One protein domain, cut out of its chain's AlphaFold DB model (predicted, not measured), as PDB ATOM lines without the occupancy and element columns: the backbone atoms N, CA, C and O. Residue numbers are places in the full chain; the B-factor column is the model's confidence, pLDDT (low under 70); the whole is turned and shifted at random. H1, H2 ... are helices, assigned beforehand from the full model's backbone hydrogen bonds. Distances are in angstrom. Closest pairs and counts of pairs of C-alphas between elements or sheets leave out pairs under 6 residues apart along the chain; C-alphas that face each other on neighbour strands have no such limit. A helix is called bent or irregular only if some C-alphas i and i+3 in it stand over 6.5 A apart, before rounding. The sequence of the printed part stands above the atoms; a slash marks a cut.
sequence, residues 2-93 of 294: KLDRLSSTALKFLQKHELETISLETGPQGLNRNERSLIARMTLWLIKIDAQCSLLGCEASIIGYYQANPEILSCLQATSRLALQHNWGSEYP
ATOM      1  N   LYS A   2     142.371 136.527 153.670       52.09
ATOM      2  CA  LYS A   2     142.842 135.135 153.402       52.09
ATOM      3  C   LYS A   2     142.446 134.610 152.005       52.09
ATOM      4  O   LYS A   2     143.129 133.738 151.478       52.09
ATOM      5  N   LEU A   3     141.387 135.170 151.416       59.78
ATOM      6  CA  LEU A   3     140.896 134.853 150.071       59.78
ATOM      7  C   LEU A   3     141.827 135.344 148.950       59.78
ATOM      8  O   LEU A   3     141.937 134.655 147.941       59.78
ATOM      9  N   ASP A   4     142.572 136.437 149.147       66.56
ATOM     10  CA  ASP A   4     143.491 136.978 148.124       66.56
ATOM     11  C   ASP A   4     144.619 135.992 147.796       66.56
ATOM     12  O   ASP A   4     145.111 135.914 146.678       66.56
ATOM     13  N   ARG A   5     145.001 135.163 148.774       80.31
ATOM     14  CA  ARG A   5     146.037 134.142 148.591       80.31
ATOM     15  C   ARG A   5     145.518 132.854 147.962       80.31
ATOM     16  O   ARG A   5     146.335 132.009 147.605       80.31
ATOM     17  N   LEU A   6     144.201 132.656 147.868       84.62
ATOM     18  CA  LEU A   6     143.639 131.391 147.396       84.62
ATOM     19  C   LEU A   6     143.925 131.193 145.906       84.62
ATOM     20  O   LEU A   6     144.433 130.141 145.530       84.62
ATOM     21  N   SER A   7     143.683 132.227 145.097       89.94
ATOM     22  CA  SER A   7     143.954 132.209 143.657       89.94
ATOM     23  C   SER A   7     145.429 131.952 143.358       89.94
ATOM     24  O   SER A   7     145.777 131.012 142.643       89.94
ATOM     25  N   SER A   8     146.325 132.710 144.000       91.25
ATOM     26  CA  SER A   8     147.768 132.545 143.810       91.25
ATOM     27  C   SER A   8     148.292 131.205 144.339       91.25
ATOM     28  O   SER A   8     149.205 130.629 143.751       91.25
ATOM     29  N   THR A   9     147.713 130.658 145.413       92.00
ATOM     30  CA  THR A   9     148.055 129.311 145.907       92.00
ATOM     31  C   THR A   9     147.592 128.227 144.937       92.00
ATOM     32  O   THR A   9     148.353 127.304 144.653       92.00
ATOM     33  N   ALA A  10     146.378 128.343 144.398       92.00
ATOM     34  CA  ALA A  10     145.849 127.410 143.412       92.00
ATOM     35  C   ALA A  10     146.652 127.458 142.101       92.00
ATOM     36  O   ALA A  10     147.016 126.407 141.583       92.00
ATOM     37  N   LEU A  11     147.033 128.647 141.617       94.12
ATOM     38  CA  LEU A  11     147.918 128.775 140.456       94.12
ATOM     39  C   LEU A  11     149.281 128.114 140.701       94.12
ATOM     40  O   LEU A  11     149.746 127.343 139.865       94.12
ATOM     41  N   LYS A  12     149.901 128.353 141.864       94.38
ATOM     42  CA  LYS A  12     151.164 127.693 142.236       94.38
ATOM     43  C   LYS A  12     151.027 126.177 142.286       94.38
ATOM     44  O   LYS A  12     151.972 125.474 141.942       94.38
ATOM     45  N   PHE A  13     149.879 125.667 142.730       93.62
ATOM     46  CA  PHE A  13     149.601 124.236 142.712       93.62
ATOM     47  C   PHE A  13     149.525 123.701 141.278       93.62
ATOM     48  O   PHE A  13     150.168 122.696 140.994       93.62
ATOM     49  N   LEU A  14     148.804 124.387 140.380       92.81
ATOM     50  CA  LEU A  14     148.744 124.009 138.965       92.81
ATOM     51  C   LEU A  14     150.156 123.945 138.368       92.81
ATOM     52  O   LEU A  14     150.546 122.879 137.908       92.81
ATOM     53  N   GLN A  15     150.943 125.014 138.531       93.88
ATOM     54  CA  GLN A  15     152.324 125.129 138.038       93.88
ATOM     55  C   GLN A  15     153.267 124.072 138.607       93.88
ATOM     56  O   GLN A  15     154.065 123.484 137.885       93.88
ATOM     57  N   LYS A  16     153.176 123.791 139.910       93.19
ATOM     58  CA  LYS A  16     153.999 122.762 140.559       93.19
ATOM     59  C   LYS A  16     153.774 121.371 139.955       93.19
ATOM     60  O   LYS A  16     154.673 120.536 140.012       93.19
ATOM     61  N   HIS A  17     152.574 121.118 139.448       90.44
ATOM     62  CA  HIS A  17     152.163 119.839 138.881       90.44
ATOM     63  C   HIS A  17     151.995 119.893 137.352       90.44
ATOM     64  O   HIS A  17     151.456 118.948 136.780       90.44
ATOM     65  N   GLU A  18     152.434 120.986 136.711       90.31
ATOM     66  CA  GLU A  18     152.333 121.242 135.265       90.31
ATOM     67  C   GLU A  18     150.889 121.134 134.720       90.31
ATOM     68  O   GLU A  18     150.641 120.898 133.537       90.31
ATOM     69  N   LEU A  19     149.884 121.299 135.584       90.38
ATOM     70  CA  LEU A  19     148.473 121.129 135.225       90.38
ATOM     71  C   LEU A  19     147.930 122.311 134.417       90.38
ATOM     72  O   LEU A  19     146.897 122.195 133.760       90.38
ATOM     73  N   GLU A  20     148.609 123.452 134.450       88.38
ATOM     74  CA  GLU A  20     148.271 124.629 133.661       88.38
ATOM     75  C   GLU A  20     148.507 124.408 132.162       88.38
ATOM     76  O   GLU A  20     147.756 124.947 131.348       88.38
ATOM     77  N   THR A  21     149.478 123.551 131.816       89.00
ATOM     78  CA  THR A  21     149.831 123.145 130.447       89.00
ATOM     79  C   THR A  21     149.319 121.746 130.087       89.00
ATOM     80  O   THR A  21     149.725 121.177 129.078       89.00
ATOM     81  N   ILE A  22     148.374 121.187 130.858       89.88
ATOM     82  CA  ILE A  22     147.872 119.805 130.703       89.88
ATOM     83  C   ILE A  22     147.369 119.439 129.300       89.88
ATOM     84  O   ILE A  22     147.366 118.267 128.907       89.88
ATOM     85  N   SER A  23     146.932 120.451 128.559       85.81
ATOM     86  CA  SER A  23     146.396 120.345 127.207       85.81
ATOM     87  C   SER A  23     147.446 120.491 126.105       85.81
ATOM     88  O   SER A  23     147.100 120.356 124.934       85.81
ATOM     89  N   LEU A  24     148.700 120.776 126.460       86.50
ATOM     90  CA  LEU A  24     149.828 120.828 125.537       86.50
ATOM     91  C   LEU A  24     150.532 119.469 125.474       86.50
ATOM     92  O   LEU A  24     150.530 118.701 126.437       86.50
ATOM     93  N   GLU A  25     151.198 119.199 124.351       76.38
ATOM     94  CA  GLU A  25     152.042 118.005 124.181       76.38
ATOM     95  C   GLU A  25     153.196 117.967 125.195       76.38
ATOM     96  O   GLU A  25     153.594 116.898 125.653       76.38
ATOM     97  N   THR A  26     153.683 119.147 125.585       74.31
ATOM     98  CA  THR A  26     154.721 119.351 126.600       74.31
ATOM     99  C   THR A  26     154.213 119.237 128.035       74.31
ATOM    100  O   THR A  26     155.016 119.350 128.954       74.31
ATOM    101  N   GLY A  27     152.907 119.041 128.242       75.69
ATOM    102  CA  GLY A  27     152.315 118.910 129.570       75.69
ATOM    103  C   GLY A  27     152.716 117.615 130.298       75.69
ATOM    104  O   GLY A  27     153.440 116.776 129.746       75.69
ATOM    105  N   PRO A  28     152.192 117.391 131.517       79.94
ATOM    106  CA  PRO A  28     152.575 116.294 132.396       79.94
ATOM    107  C   PRO A  28     152.434 114.943 131.701       79.94
ATOM    108  O   PRO A  28     151.366 114.576 131.198       79.94
ATOM    109  N   GLN A  29     153.531 114.193 131.668       75.31
ATOM    110  CA  GLN A  29     153.592 112.864 131.070       75.31
ATOM    111  C   GLN A  29     153.066 111.833 132.079       75.31
ATOM    112  O   GLN A  29     153.456 111.839 133.243       75.31
ATOM    113  N   GLY A  30     152.151 110.959 131.650       80.62
ATOM    114  CA  GLY A  30     151.562 109.911 132.501       80.62
ATOM    115  C   GLY A  30     150.053 110.020 132.732       80.62
ATOM    116  O   GLY A  30     149.448 109.032 133.132       80.62
ATOM    117  N   LEU A  31     149.430 111.161 132.413       87.25
ATOM    118  CA  LEU A  31     147.969 111.286 132.433       87.25
ATOM    119  C   LEU A  31     147.354 110.758 131.138       87.25
ATOM    120  O   LEU A  31     147.755 111.154 130.034       87.25
ATOM    121  N   ASN A  32     146.341 109.906 131.277       90.38
ATOM    122  CA  ASN A  32     145.562 109.417 130.149       90.38
ATOM    123  C   ASN A  32     144.575 110.489 129.642       90.38
ATOM    124  O   ASN A  32     144.363 111.536 130.258       90.38
ATOM    125  N   ARG A  33     143.961 110.239 128.481       89.50
ATOM    126  CA  ARG A  33     143.050 111.191 127.824       89.50
ATOM    127  C   ARG A  33     141.857 111.592 128.704       89.50
ATOM    128  O   ARG A  33     141.448 112.751 128.659       89.50
ATOM    129  N   ASN A  34     141.322 110.661 129.491       92.19
ATOM    130  CA  ASN A  34     140.139 110.873 130.324       92.19
ATOM    131  C   ASN A  34     140.466 111.782 131.514       92.19
ATOM    132  O   ASN A  34     139.725 112.721 131.804       92.19
ATOM    133  N   GLU A  35     141.615 111.546 132.149       92.94
ATOM    134  CA  GLU A  35     142.131 112.382 133.236       92.94
ATOM    135  C   GLU A  35     142.420 113.800 132.742       92.94
ATOM    136  O   GLU A  35     142.001 114.774 133.368       92.94
ATOM    137  N   ARG A  36     143.069 113.931 131.577       92.94
ATOM    138  CA  ARG A  36     143.370 115.237 130.970       92.94
ATOM    139  C   ARG A  36     142.112 116.048 130.689       92.94
ATOM    140  O   ARG A  36     142.071 117.231 131.021       92.94
ATOM    141  N   SER A  37     141.087 115.437 130.095       94.25
ATOM    142  CA  SER A  37     139.839 116.139 129.777       94.25
ATOM    143  C   SER A  37     139.064 116.544 131.030       94.25
ATOM    144  O   SER A  37     138.559 117.669 131.096       94.25
ATOM    145  N   LEU A  38     139.044 115.693 132.061       94.00
ATOM    146  CA  LEU A  38     138.419 116.015 133.341       94.00
ATOM    147  C   LEU A  38     139.142 117.158 134.064       94.00
ATOM    148  O   LEU A  38     138.494 118.117 134.487       94.00
ATOM    149  N   ILE A  39     140.471 117.095 134.172       94.50
ATOM    150  CA  ILE A  39     141.259 118.153 134.814       94.50
ATOM    151  C   ILE A  39     141.106 119.461 134.037       94.50
ATOM    152  O   ILE A  39     140.834 120.484 134.654       94.50
ATOM    153  N   ALA A  40     141.156 119.440 132.700       94.94
ATOM    154  CA  ALA A  40     140.917 120.636 131.893       94.94
ATOM    155  C   ALA A  40     139.549 121.276 132.187       94.94
ATOM    156  O   ALA A  40     139.440 122.495 132.328       94.94
ATOM    157  N   ARG A  41     138.500 120.457 132.345       94.88
ATOM    158  CA  ARG A  41     137.159 120.931 132.712       94.88
ATOM    159  C   ARG A  41     137.121 121.544 134.113       94.88
ATOM    160  O   ARG A  41     136.494 122.588 134.288       94.88
ATOM    161  N   MET A  42     137.797 120.933 135.086       94.56
ATOM    162  CA  MET A  42     137.916 121.479 136.443       94.56
ATOM    163  C   MET A  42     138.710 122.788 136.459       94.56
ATOM    164  O   MET A  42     138.311 123.737 137.130       94.56
ATOM    165  N   THR A  43     139.777 122.892 135.667       94.75
ATOM    166  CA  THR A  43     140.568 124.118 135.536       94.75
ATOM    167  C   THR A  43     139.751 125.255 134.923       94.75
ATOM    168  O   THR A  43     139.791 126.365 135.440       94.75
ATOM    169  N   LEU A  44     138.932 125.002 133.893       94.88
ATOM    170  CA  LEU A  44     138.004 126.020 133.372       94.88
ATOM    171  C   LEU A  44     136.983 126.478 134.417       94.88
ATOM    172  O   LEU A  44     136.669 127.666 134.489       94.88
ATOM    173  N   TRP A  45     136.477 125.555 135.239       93.25
ATOM    174  CA  TRP A  45     135.604 125.921 136.352       93.25
ATOM    175  C   TRP A  45     136.337 126.807 137.370       93.25
ATOM    176  O   TRP A  45     135.799 127.838 137.764       93.25
ATOM    177  N   LEU A  46     137.588 126.485 137.718       93.31
ATOM    178  CA  LEU A  46     138.415 127.335 138.580       93.31
ATOM    179  C   LEU A  46     138.649 128.721 137.970       93.31
ATOM    180  O   LEU A  46     138.487 129.709 138.677       93.31
ATOM    181  N   ILE A  47     138.954 128.815 136.670       94.38
ATOM    182  CA  ILE A  47     139.109 130.099 135.961       94.38
ATOM    183  C   ILE A  47     137.827 130.932 136.065       94.38
ATOM    184  O   ILE A  47     137.895 132.132 136.326       94.38
ATOM    185  N   LYS A  48     136.653 130.308 135.899       92.50
ATOM    186  CA  LYS A  48     135.358 130.986 136.046       92.50
ATOM    187  C   LYS A  48     135.173 131.557 137.449       92.50
ATOM    188  O   LYS A  48     134.845 132.734 137.573       92.50
ATOM    189  N   ILE A  49     135.397 130.752 138.487       89.88
ATOM    190  CA  ILE A  49     135.279 131.210 139.878       89.88
ATOM    191  C   ILE A  49     136.277 132.340 140.158       89.88
ATOM    192  O   ILE A  49     135.907 133.364 140.728       89.88
ATOM    193  N   ASP A  50     137.518 132.199 139.696       91.81
ATOM    194  CA  ASP A  50     138.579 133.190 139.874       91.81
ATOM    195  C   ASP A  50     138.223 134.546 139.241       91.81
ATOM    196  O   ASP A  50     138.319 135.601 139.874       91.81
ATOM    197  N   ALA A  51     137.701 134.518 138.014       91.94
ATOM    198  CA  ALA A  51     137.218 135.697 137.306       91.94
ATOM    199  C   ALA A  51     136.046 136.376 138.024       91.94
ATOM    200  O   ALA A  51     136.018 137.600 138.142       91.94
ATOM    201  N   GLN A  52     135.093 135.602 138.543       87.56
ATOM    202  CA  GLN A  52     133.970 136.131 139.321       87.56
ATOM    203  C   GLN A  52     134.452 136.790 140.618       87.56
ATOM    204  O   GLN A  52     134.021 137.893 140.957       87.56
ATOM    205  N   CYS A  53     135.399 136.164 141.317       84.69
ATOM    206  CA  CYS A  53     136.019 136.728 142.510       84.69
ATOM    207  C   CYS A  53     136.807 138.017 142.224       84.69
ATOM    208  O   CYS A  53     136.899 138.874 143.106       84.69
ATOM    209  N   SER A  54     137.321 138.204 141.003       85.75
ATOM    210  CA  SER A  54     138.024 139.435 140.615       85.75
ATOM    211  C   SER A  54     137.146 140.689 140.747       85.75
ATOM    212  O   SER A  54     137.608 141.716 141.252       85.75
ATOM    213  N   LEU A  55     135.855 140.580 140.411       80.81
ATOM    214  CA  LEU A  55     134.864 141.653 140.552       80.81
ATOM    215  C   LEU A  55     134.471 141.922 142.012       80.81
ATOM    216  O   LEU A  55     133.854 142.938 142.316       80.81
ATOM    217  N   LEU A  56     134.830 141.016 142.923       78.81
ATOM    218  CA  LEU A  56     134.571 141.112 144.360       78.81
ATOM    219  C   LEU A  56     135.790 141.610 145.152       78.81
ATOM    220  O   LEU A  56     135.769 141.550 146.384       78.81
ATOM    221  N   GLY A  57     136.844 142.055 144.460       75.62
ATOM    222  CA  GLY A  57     138.073 142.582 145.062       75.62
ATOM    223  C   GLY A  57     139.179 141.549 145.322       75.62
ATOM    224  O   GLY A  57     140.280 141.942 145.690       75.62
ATOM    225  N   CYS A  58     138.959 140.253 145.065       81.88
ATOM    226  CA  CYS A  58     139.965 139.205 145.306       81.88
ATOM    227  C   CYS A  58     141.030 139.149 144.203       81.88
ATOM    228  O   CYS A  58     140.704 139.282 143.025       81.88
ATOM    229  N   GLU A  59     142.307 138.947 144.531       83.00
ATOM    230  CA  GLU A  59     143.338 138.653 143.515       83.00
ATOM    231  C   GLU A  59     142.921 137.457 142.640       83.00
ATOM    232  O   GLU A  59     142.473 136.439 143.162       83.00
ATOM    233  N   ALA A  60     143.034 137.610 141.317       89.38
ATOM    234  CA  ALA A  60     142.570 136.640 140.325       89.38
ATOM    235  C   ALA A  60     143.741 136.186 139.438       89.38
ATOM    236  O   ALA A  60     143.834 136.501 138.248       89.38
ATOM    237  N   SER A  61     144.709 135.529 140.075       92.62
ATOM    238  CA  SER A  61     145.972 135.103 139.479       92.62
ATOM    239  C   SER A  61     145.776 134.012 138.414       92.62
ATOM    240  O   SER A  61     146.526 133.991 137.439       92.62
ATOM    241  N   ILE A  62     144.788 133.120 138.563       94.94
ATOM    242  CA  ILE A  62     144.558 132.007 137.622       94.94
ATOM    243  C   ILE A  62     144.075 132.550 136.279       94.94
ATOM    244  O   ILE A  62     144.689 132.269 135.250       94.94
ATOM    245  N   ILE A  63     142.999 133.348 136.259       95.12
ATOM    246  CA  ILE A  63     142.539 133.935 134.993       95.12
ATOM    247  C   ILE A  63     143.582 134.901 134.420       95.12
ATOM    248  O   ILE A  63     143.745 134.952 133.203       95.12
ATOM    249  N   GLY A  64     144.341 135.601 135.271       94.12
ATOM    250  CA  GLY A  64     145.465 136.427 134.836       94.12
ATOM    251  C   GLY A  64     146.525 135.637 134.066       94.12
ATOM    252  O   GLY A  64     146.950 136.071 132.995       94.12
ATOM    253  N   TYR A  65     146.886 134.445 134.547       95.31
ATOM    254  CA  TYR A  65     147.797 133.542 133.843       95.31
ATOM    255  C   TYR A  65     147.256 133.148 132.461       95.31
ATOM    256  O   TYR A  65     147.954 133.298 131.461       95.31
ATOM    257  N   TYR A  66     146.001 132.703 132.369       95.88
ATOM    258  CA  TYR A  66     145.422 132.273 131.089       95.88
ATOM    259  C   TYR A  66     145.139 133.426 130.123       95.88
ATOM    260  O   TYR A  66     145.229 133.250 128.911       95.88
ATOM    261  N   GLN A  67     144.842 134.622 130.632       94.88
ATOM    262  CA  GLN A  67     144.726 135.823 129.808       94.88
ATOM    263  C   GLN A  67     146.069 136.187 129.163       94.88
ATOM    264  O   GLN A  67     146.077 136.669 128.028       94.88
ATOM    265  N   ALA A  68     147.181 135.975 129.872       95.25
ATOM    266  CA  ALA A  68     148.528 136.201 129.357       95.25
ATOM    267  C   ALA A  68     148.999 135.108 128.376       95.25
ATOM    268  O   ALA A  68     149.889 135.382 127.577       95.25
ATOM    269  N   ASN A  69     148.388 133.919 128.407       95.69
ATOM    270  CA  ASN A  69     148.751 132.755 127.587       95.69
ATOM    271  C   ASN A  69     147.515 132.203 126.828       95.69
ATOM    272  O   ASN A  69     146.985 131.135 127.172       95.69
ATOM    273  N   PRO A  70     146.979 132.945 125.836       94.38
ATOM    274  CA  PRO A  70     145.716 132.617 125.164       94.38
ATOM    275  C   PRO A  70     145.743 131.291 124.387       94.38
ATOM    276  O   PRO A  70     144.713 130.628 124.262       94.38
ATOM    277  N   GLU A  71     146.902 130.876 123.881       94.62
ATOM    278  CA  GLU A  71     147.104 129.583 123.224       94.62
ATOM    279  C   GLU A  71     146.873 128.414 124.187       94.62
ATOM    280  O   GLU A  71     146.159 127.468 123.848       94.62
ATOM    281  N   ILE A  72     147.373 128.523 125.424       94.94
ATOM    282  CA  ILE A  72     147.167 127.510 126.462       94.94
ATOM    283  C   ILE A  72     145.683 127.434 126.816       94.94
ATOM    284  O   ILE A  72     145.121 126.340 126.908       94.94
ATOM    285  N   LEU A  73     145.019 128.587 126.957       95.31
ATOM    286  CA  LEU A  73     143.584 128.638 127.228       95.31
ATOM    287  C   LEU A  73     142.765 127.976 126.110       95.31
ATOM    288  O   LEU A  73     141.843 127.215 126.399       95.31
ATOM    289  N   SER A  74     143.118 128.216 124.846       94.50
ATOM    290  CA  SER A  74     142.437 127.605 123.702       94.50
ATOM    291  C   SER A  74     142.575 126.077 123.702       94.50
ATOM    292  O   SER A  74     141.580 125.357 123.559       94.50
ATOM    293  N   CYS A  75     143.783 125.562 123.956       94.19
ATOM    294  CA  CYS A  75     144.025 124.127 124.106       94.19
ATOM    295  C   CYS A  75     143.249 123.535 125.294       94.19
ATOM    296  O   CYS A  75     142.672 122.447 125.178       94.19
ATOM    297  N   LEU A  76     143.188 124.257 126.416       95.00
ATOM    298  CA  LEU A  76     142.420 123.871 127.601       95.00
ATOM    299  C   LEU A  76     140.924 123.760 127.290       95.00
ATOM    300  O   LEU A  76     140.294 122.749 127.614       95.00
ATOM    301  N   GLN A  77     140.362 124.752 126.594       94.62
ATOM    302  CA  GLN A  77     138.972 124.734 126.140       94.62
ATOM    303  C   GLN A  77     138.698 123.520 125.258       94.62
ATOM    304  O   GLN A  77     137.789 122.746 125.567       94.62
ATOM    305  N   ALA A  78     139.515 123.304 124.224       93.75
ATOM    306  CA  ALA A  78     139.372 122.181 123.302       93.75
ATOM    307  C   ALA A  78     139.439 120.824 124.022       93.75
ATOM    308  O   ALA A  78     138.618 119.944 123.763       93.75
ATOM    309  N   THR A  79     140.363 120.679 124.973       93.81
ATOM    310  CA  THR A  79     140.534 119.449 125.761       93.81
ATOM    311  C   THR A  79     139.336 119.194 126.675       93.81
ATOM    312  O   THR A  79     138.895 118.054 126.817       93.81
ATOM    313  N   SER A  80     138.753 120.250 127.252       94.81
ATOM    314  CA  SER A  80     137.608 120.123 128.160       94.81
ATOM    315  C   SER A  80     136.307 119.675 127.482       94.81
ATOM    316  O   SER A  80     135.444 119.099 128.144       94.81
ATOM    317  N   ARG A  81     136.147 119.932 126.175       93.25
ATOM    318  CA  ARG A  81     134.892 119.702 125.432       93.25
ATOM    319  C   ARG A  81     134.444 118.245 125.440       93.25
ATOM    320  O   ARG A  81     133.253 117.972 125.410       93.25
ATOM    321  N   LEU A  82     135.394 117.316 125.523       89.31
ATOM    322  CA  LEU A  82     135.130 115.878 125.496       89.31
ATOM    323  C   LEU A  82     135.136 115.237 126.891       89.31
ATOM    324  O   LEU A  82     135.080 114.013 126.995       89.31
ATOM    325  N   ALA A  83     135.204 116.035 127.963       93.44
ATOM    326  CA  ALA A  83     135.330 115.525 129.327       93.44
ATOM    327  C   ALA A  83     134.201 114.560 129.701       93.44
ATOM    328  O   ALA A  83     134.474 113.502 130.264       93.44
ATOM    329  N   LEU A  84     132.952 114.884 129.351       92.44
ATOM    330  CA  LEU A  84     131.810 114.007 129.619       92.44
ATOM    331  C   LEU A  84     131.897 112.722 128.801       92.44
ATOM    332  O   LEU A  84     131.823 111.639 129.371       92.44
ATOM    333  N   GLN A  85     132.149 112.834 127.494       92.62
ATOM    334  CA  GLN A  85     132.281 111.679 126.609       92.62
ATOM    335  C   GLN A  85     133.377 110.706 127.070       92.62
ATOM    336  O   GLN A  85     133.187 109.495 127.019       92.62
ATOM    337  N   HIS A  86     134.526 111.214 127.522       92.62
ATOM    338  CA  HIS A  86     135.640 110.376 127.986       92.62
ATOM    339  C   HIS A  86     135.397 109.738 129.349       92.62
ATOM    340  O   HIS A  86     135.952 108.678 129.624       92.62
ATOM    341  N   ASN A  87     134.588 110.368 130.199       93.06
ATOM    342  CA  ASN A  87     134.393 109.952 131.588       93.06
ATOM    343  C   ASN A  87     132.989 109.380 131.861       93.06
ATOM    344  O   ASN A  87     132.620 109.188 133.016       93.06
ATOM    345  N   TRP A  88     132.211 109.077 130.817       92.44
ATOM    346  CA  TRP A  88     130.867 108.498 130.948       92.44
ATOM    347  C   TRP A  88     130.871 107.023 131.385       92.44
ATOM    348  O   TRP A  88     129.884 106.516 131.915       92.44
ATOM    349  N   GLY A  89     131.988 106.322 131.169       85.69
ATOM    350  CA  GLY A  89     132.150 104.899 131.467       85.69
ATOM    351  C   GLY A  89     131.717 104.003 130.306       85.69
ATOM    352  O   GLY A  89     132.565 103.380 129.673       85.69
ATOM    353  N   SER A  90     130.412 103.938 130.027       87.38
ATOM    354  CA  SER A  90     129.856 103.207 128.876       87.38
ATOM    355  C   SER A  90     129.802 104.084 127.613       87.38
ATOM    356  O   SER A  90     130.396 105.161 127.564       87.38
ATOM    357  N   GLU A  91     129.098 103.637 126.569       90.38
ATOM    358  CA  GLU A  91     128.901 104.428 125.353       90.38
ATOM    359  C   GLU A  91     128.170 105.747 125.656       90.38
ATOM    360  O   GLU A  91     127.047 105.759 126.171       90.38
ATOM    361  N   TYR A  92     128.819 106.869 125.332       93.25
ATOM    362  CA  TYR A  92     128.234 108.190 125.516       93.25
ATOM    363  C   TYR A  92     127.111 108.420 124.493       93.25
ATOM    364  O   TYR A  92     127.376 108.349 123.288       93.25
ATOM    365  N   PRO A  93     125.864 108.705 124.922       93.94
ATOM    366  CA  PRO A  93     124.744 108.802 123.995       93.94
ATOM    367  C   PRO A  93     124.952 109.901 122.949       93.94
ATOM    368  O   PRO A  93     125.251 111.044 123.291       93.94
TER     369      PRO A  93
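This is residues 2 to 93 of the 294 residues of the protein "Zn(II)2Cys6 transcription factor protein" of Rutstroemia sp. NJR-2017a WRK4 (UniProt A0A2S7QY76). One long helix, H2, runs most of the length of an elongated body, with H4 packed slantwise across its first half, H3 crossing it near its last residues and the short H5 packed near its beginning. H1 runs nearly alongside H2 in the other direction, nearest to it at Ser 7 and Asp 50, and packs on H3; a long loop, residues 17 to 32, leads from the end of H1 to the beginning of H2. The printed part has 92 residues with five named helices, H1 to H5 in order along the chain, and no named strand; the class is all helix. It is compact, with a radius of gyration of the C-alphas of 13.8 A, and the C-alphas span 44 by 28 by 22 A.

H2, the longest helix, has residues 33 to 54 and measures 31.4 A from C-alpha 33 at (143.050, 111.191, 127.824) to C-alpha 54 at (138.024, 139.435, 140.615). H4, residues 70 to 80, measures 15.2 A. H3, residues 61 to 68, measures 10.5 A. H5, residues 83 to 87, measures 6.1 A and ends with C-alpha 87 at (134.393, 109.952, 131.588). H1, residues 4 to 16, measures 19.2 A and begins with C-alpha 4 at (143.491, 136.978, 148.124); it is irregular, but only just, with C-alphas 4 and 7 lying 6.6 A apart.

H2 and H3 are the hub, touching three other helices each. Residues 36 to 44 of H2 touch H4 at a steep tilt of 56 degrees, opposite ways; the closest C-alphas, those of Arg 41 and Ser 80, are 4.6 A apart. Residues 46 to 51 of H2 touch H3, about perpendicular at 76 degrees, with the C-alphas of Ile 47 and Ile 63 closest at 5.2 A. Residues 33 to 41 of H2 touch H5, the closest C-alphas being those of Ser 37 and Ala 83 at 4.6 A. H3 and H4 only just touch, with 3 pairs of C-alphas within 8 A, and only at the corner by their link; the closest C-alphas, those of Tyr 66 and Leu 73, are 5.6 A apart. Residues 7 to 11 of H1 touch H3 at a steep tilt of 61 degrees, the same way, with the C-alphas of Ser 8 and Ser 61 closest at 5.3 A. H1 and H2 are close but not clearly touching, at a shallow tilt of 23 degrees, opposite ways; their closest C-alphas, those of Ser 7 and Asp 50, are 6.6 A apart. H1 is apart from H4 and H5, H3 is apart from H5, and H4 and H5 meet only through their link. The helix packing is mostly crossed, with no shallow tilt among the three touching pairs H1 and H3, H2 and H3, H2 and H4. Every O i to N i+4 pair is within hydrogen-bond range in H2, H3, H4 and H5, and 8 of 9 are in H1.

The two C-alphas farthest apart, those of Gly 57 and Glu 91, are 43.9 A from each other. The printed part has no cut. The link from H1 to H2 is long, with 16 residues; that from H2 to H3 is short, and those from H3 to H4 and from H4 to H5 are tight. The mean pLDDT of the printed part is 89.4, and residues 2 to 4 are under 70.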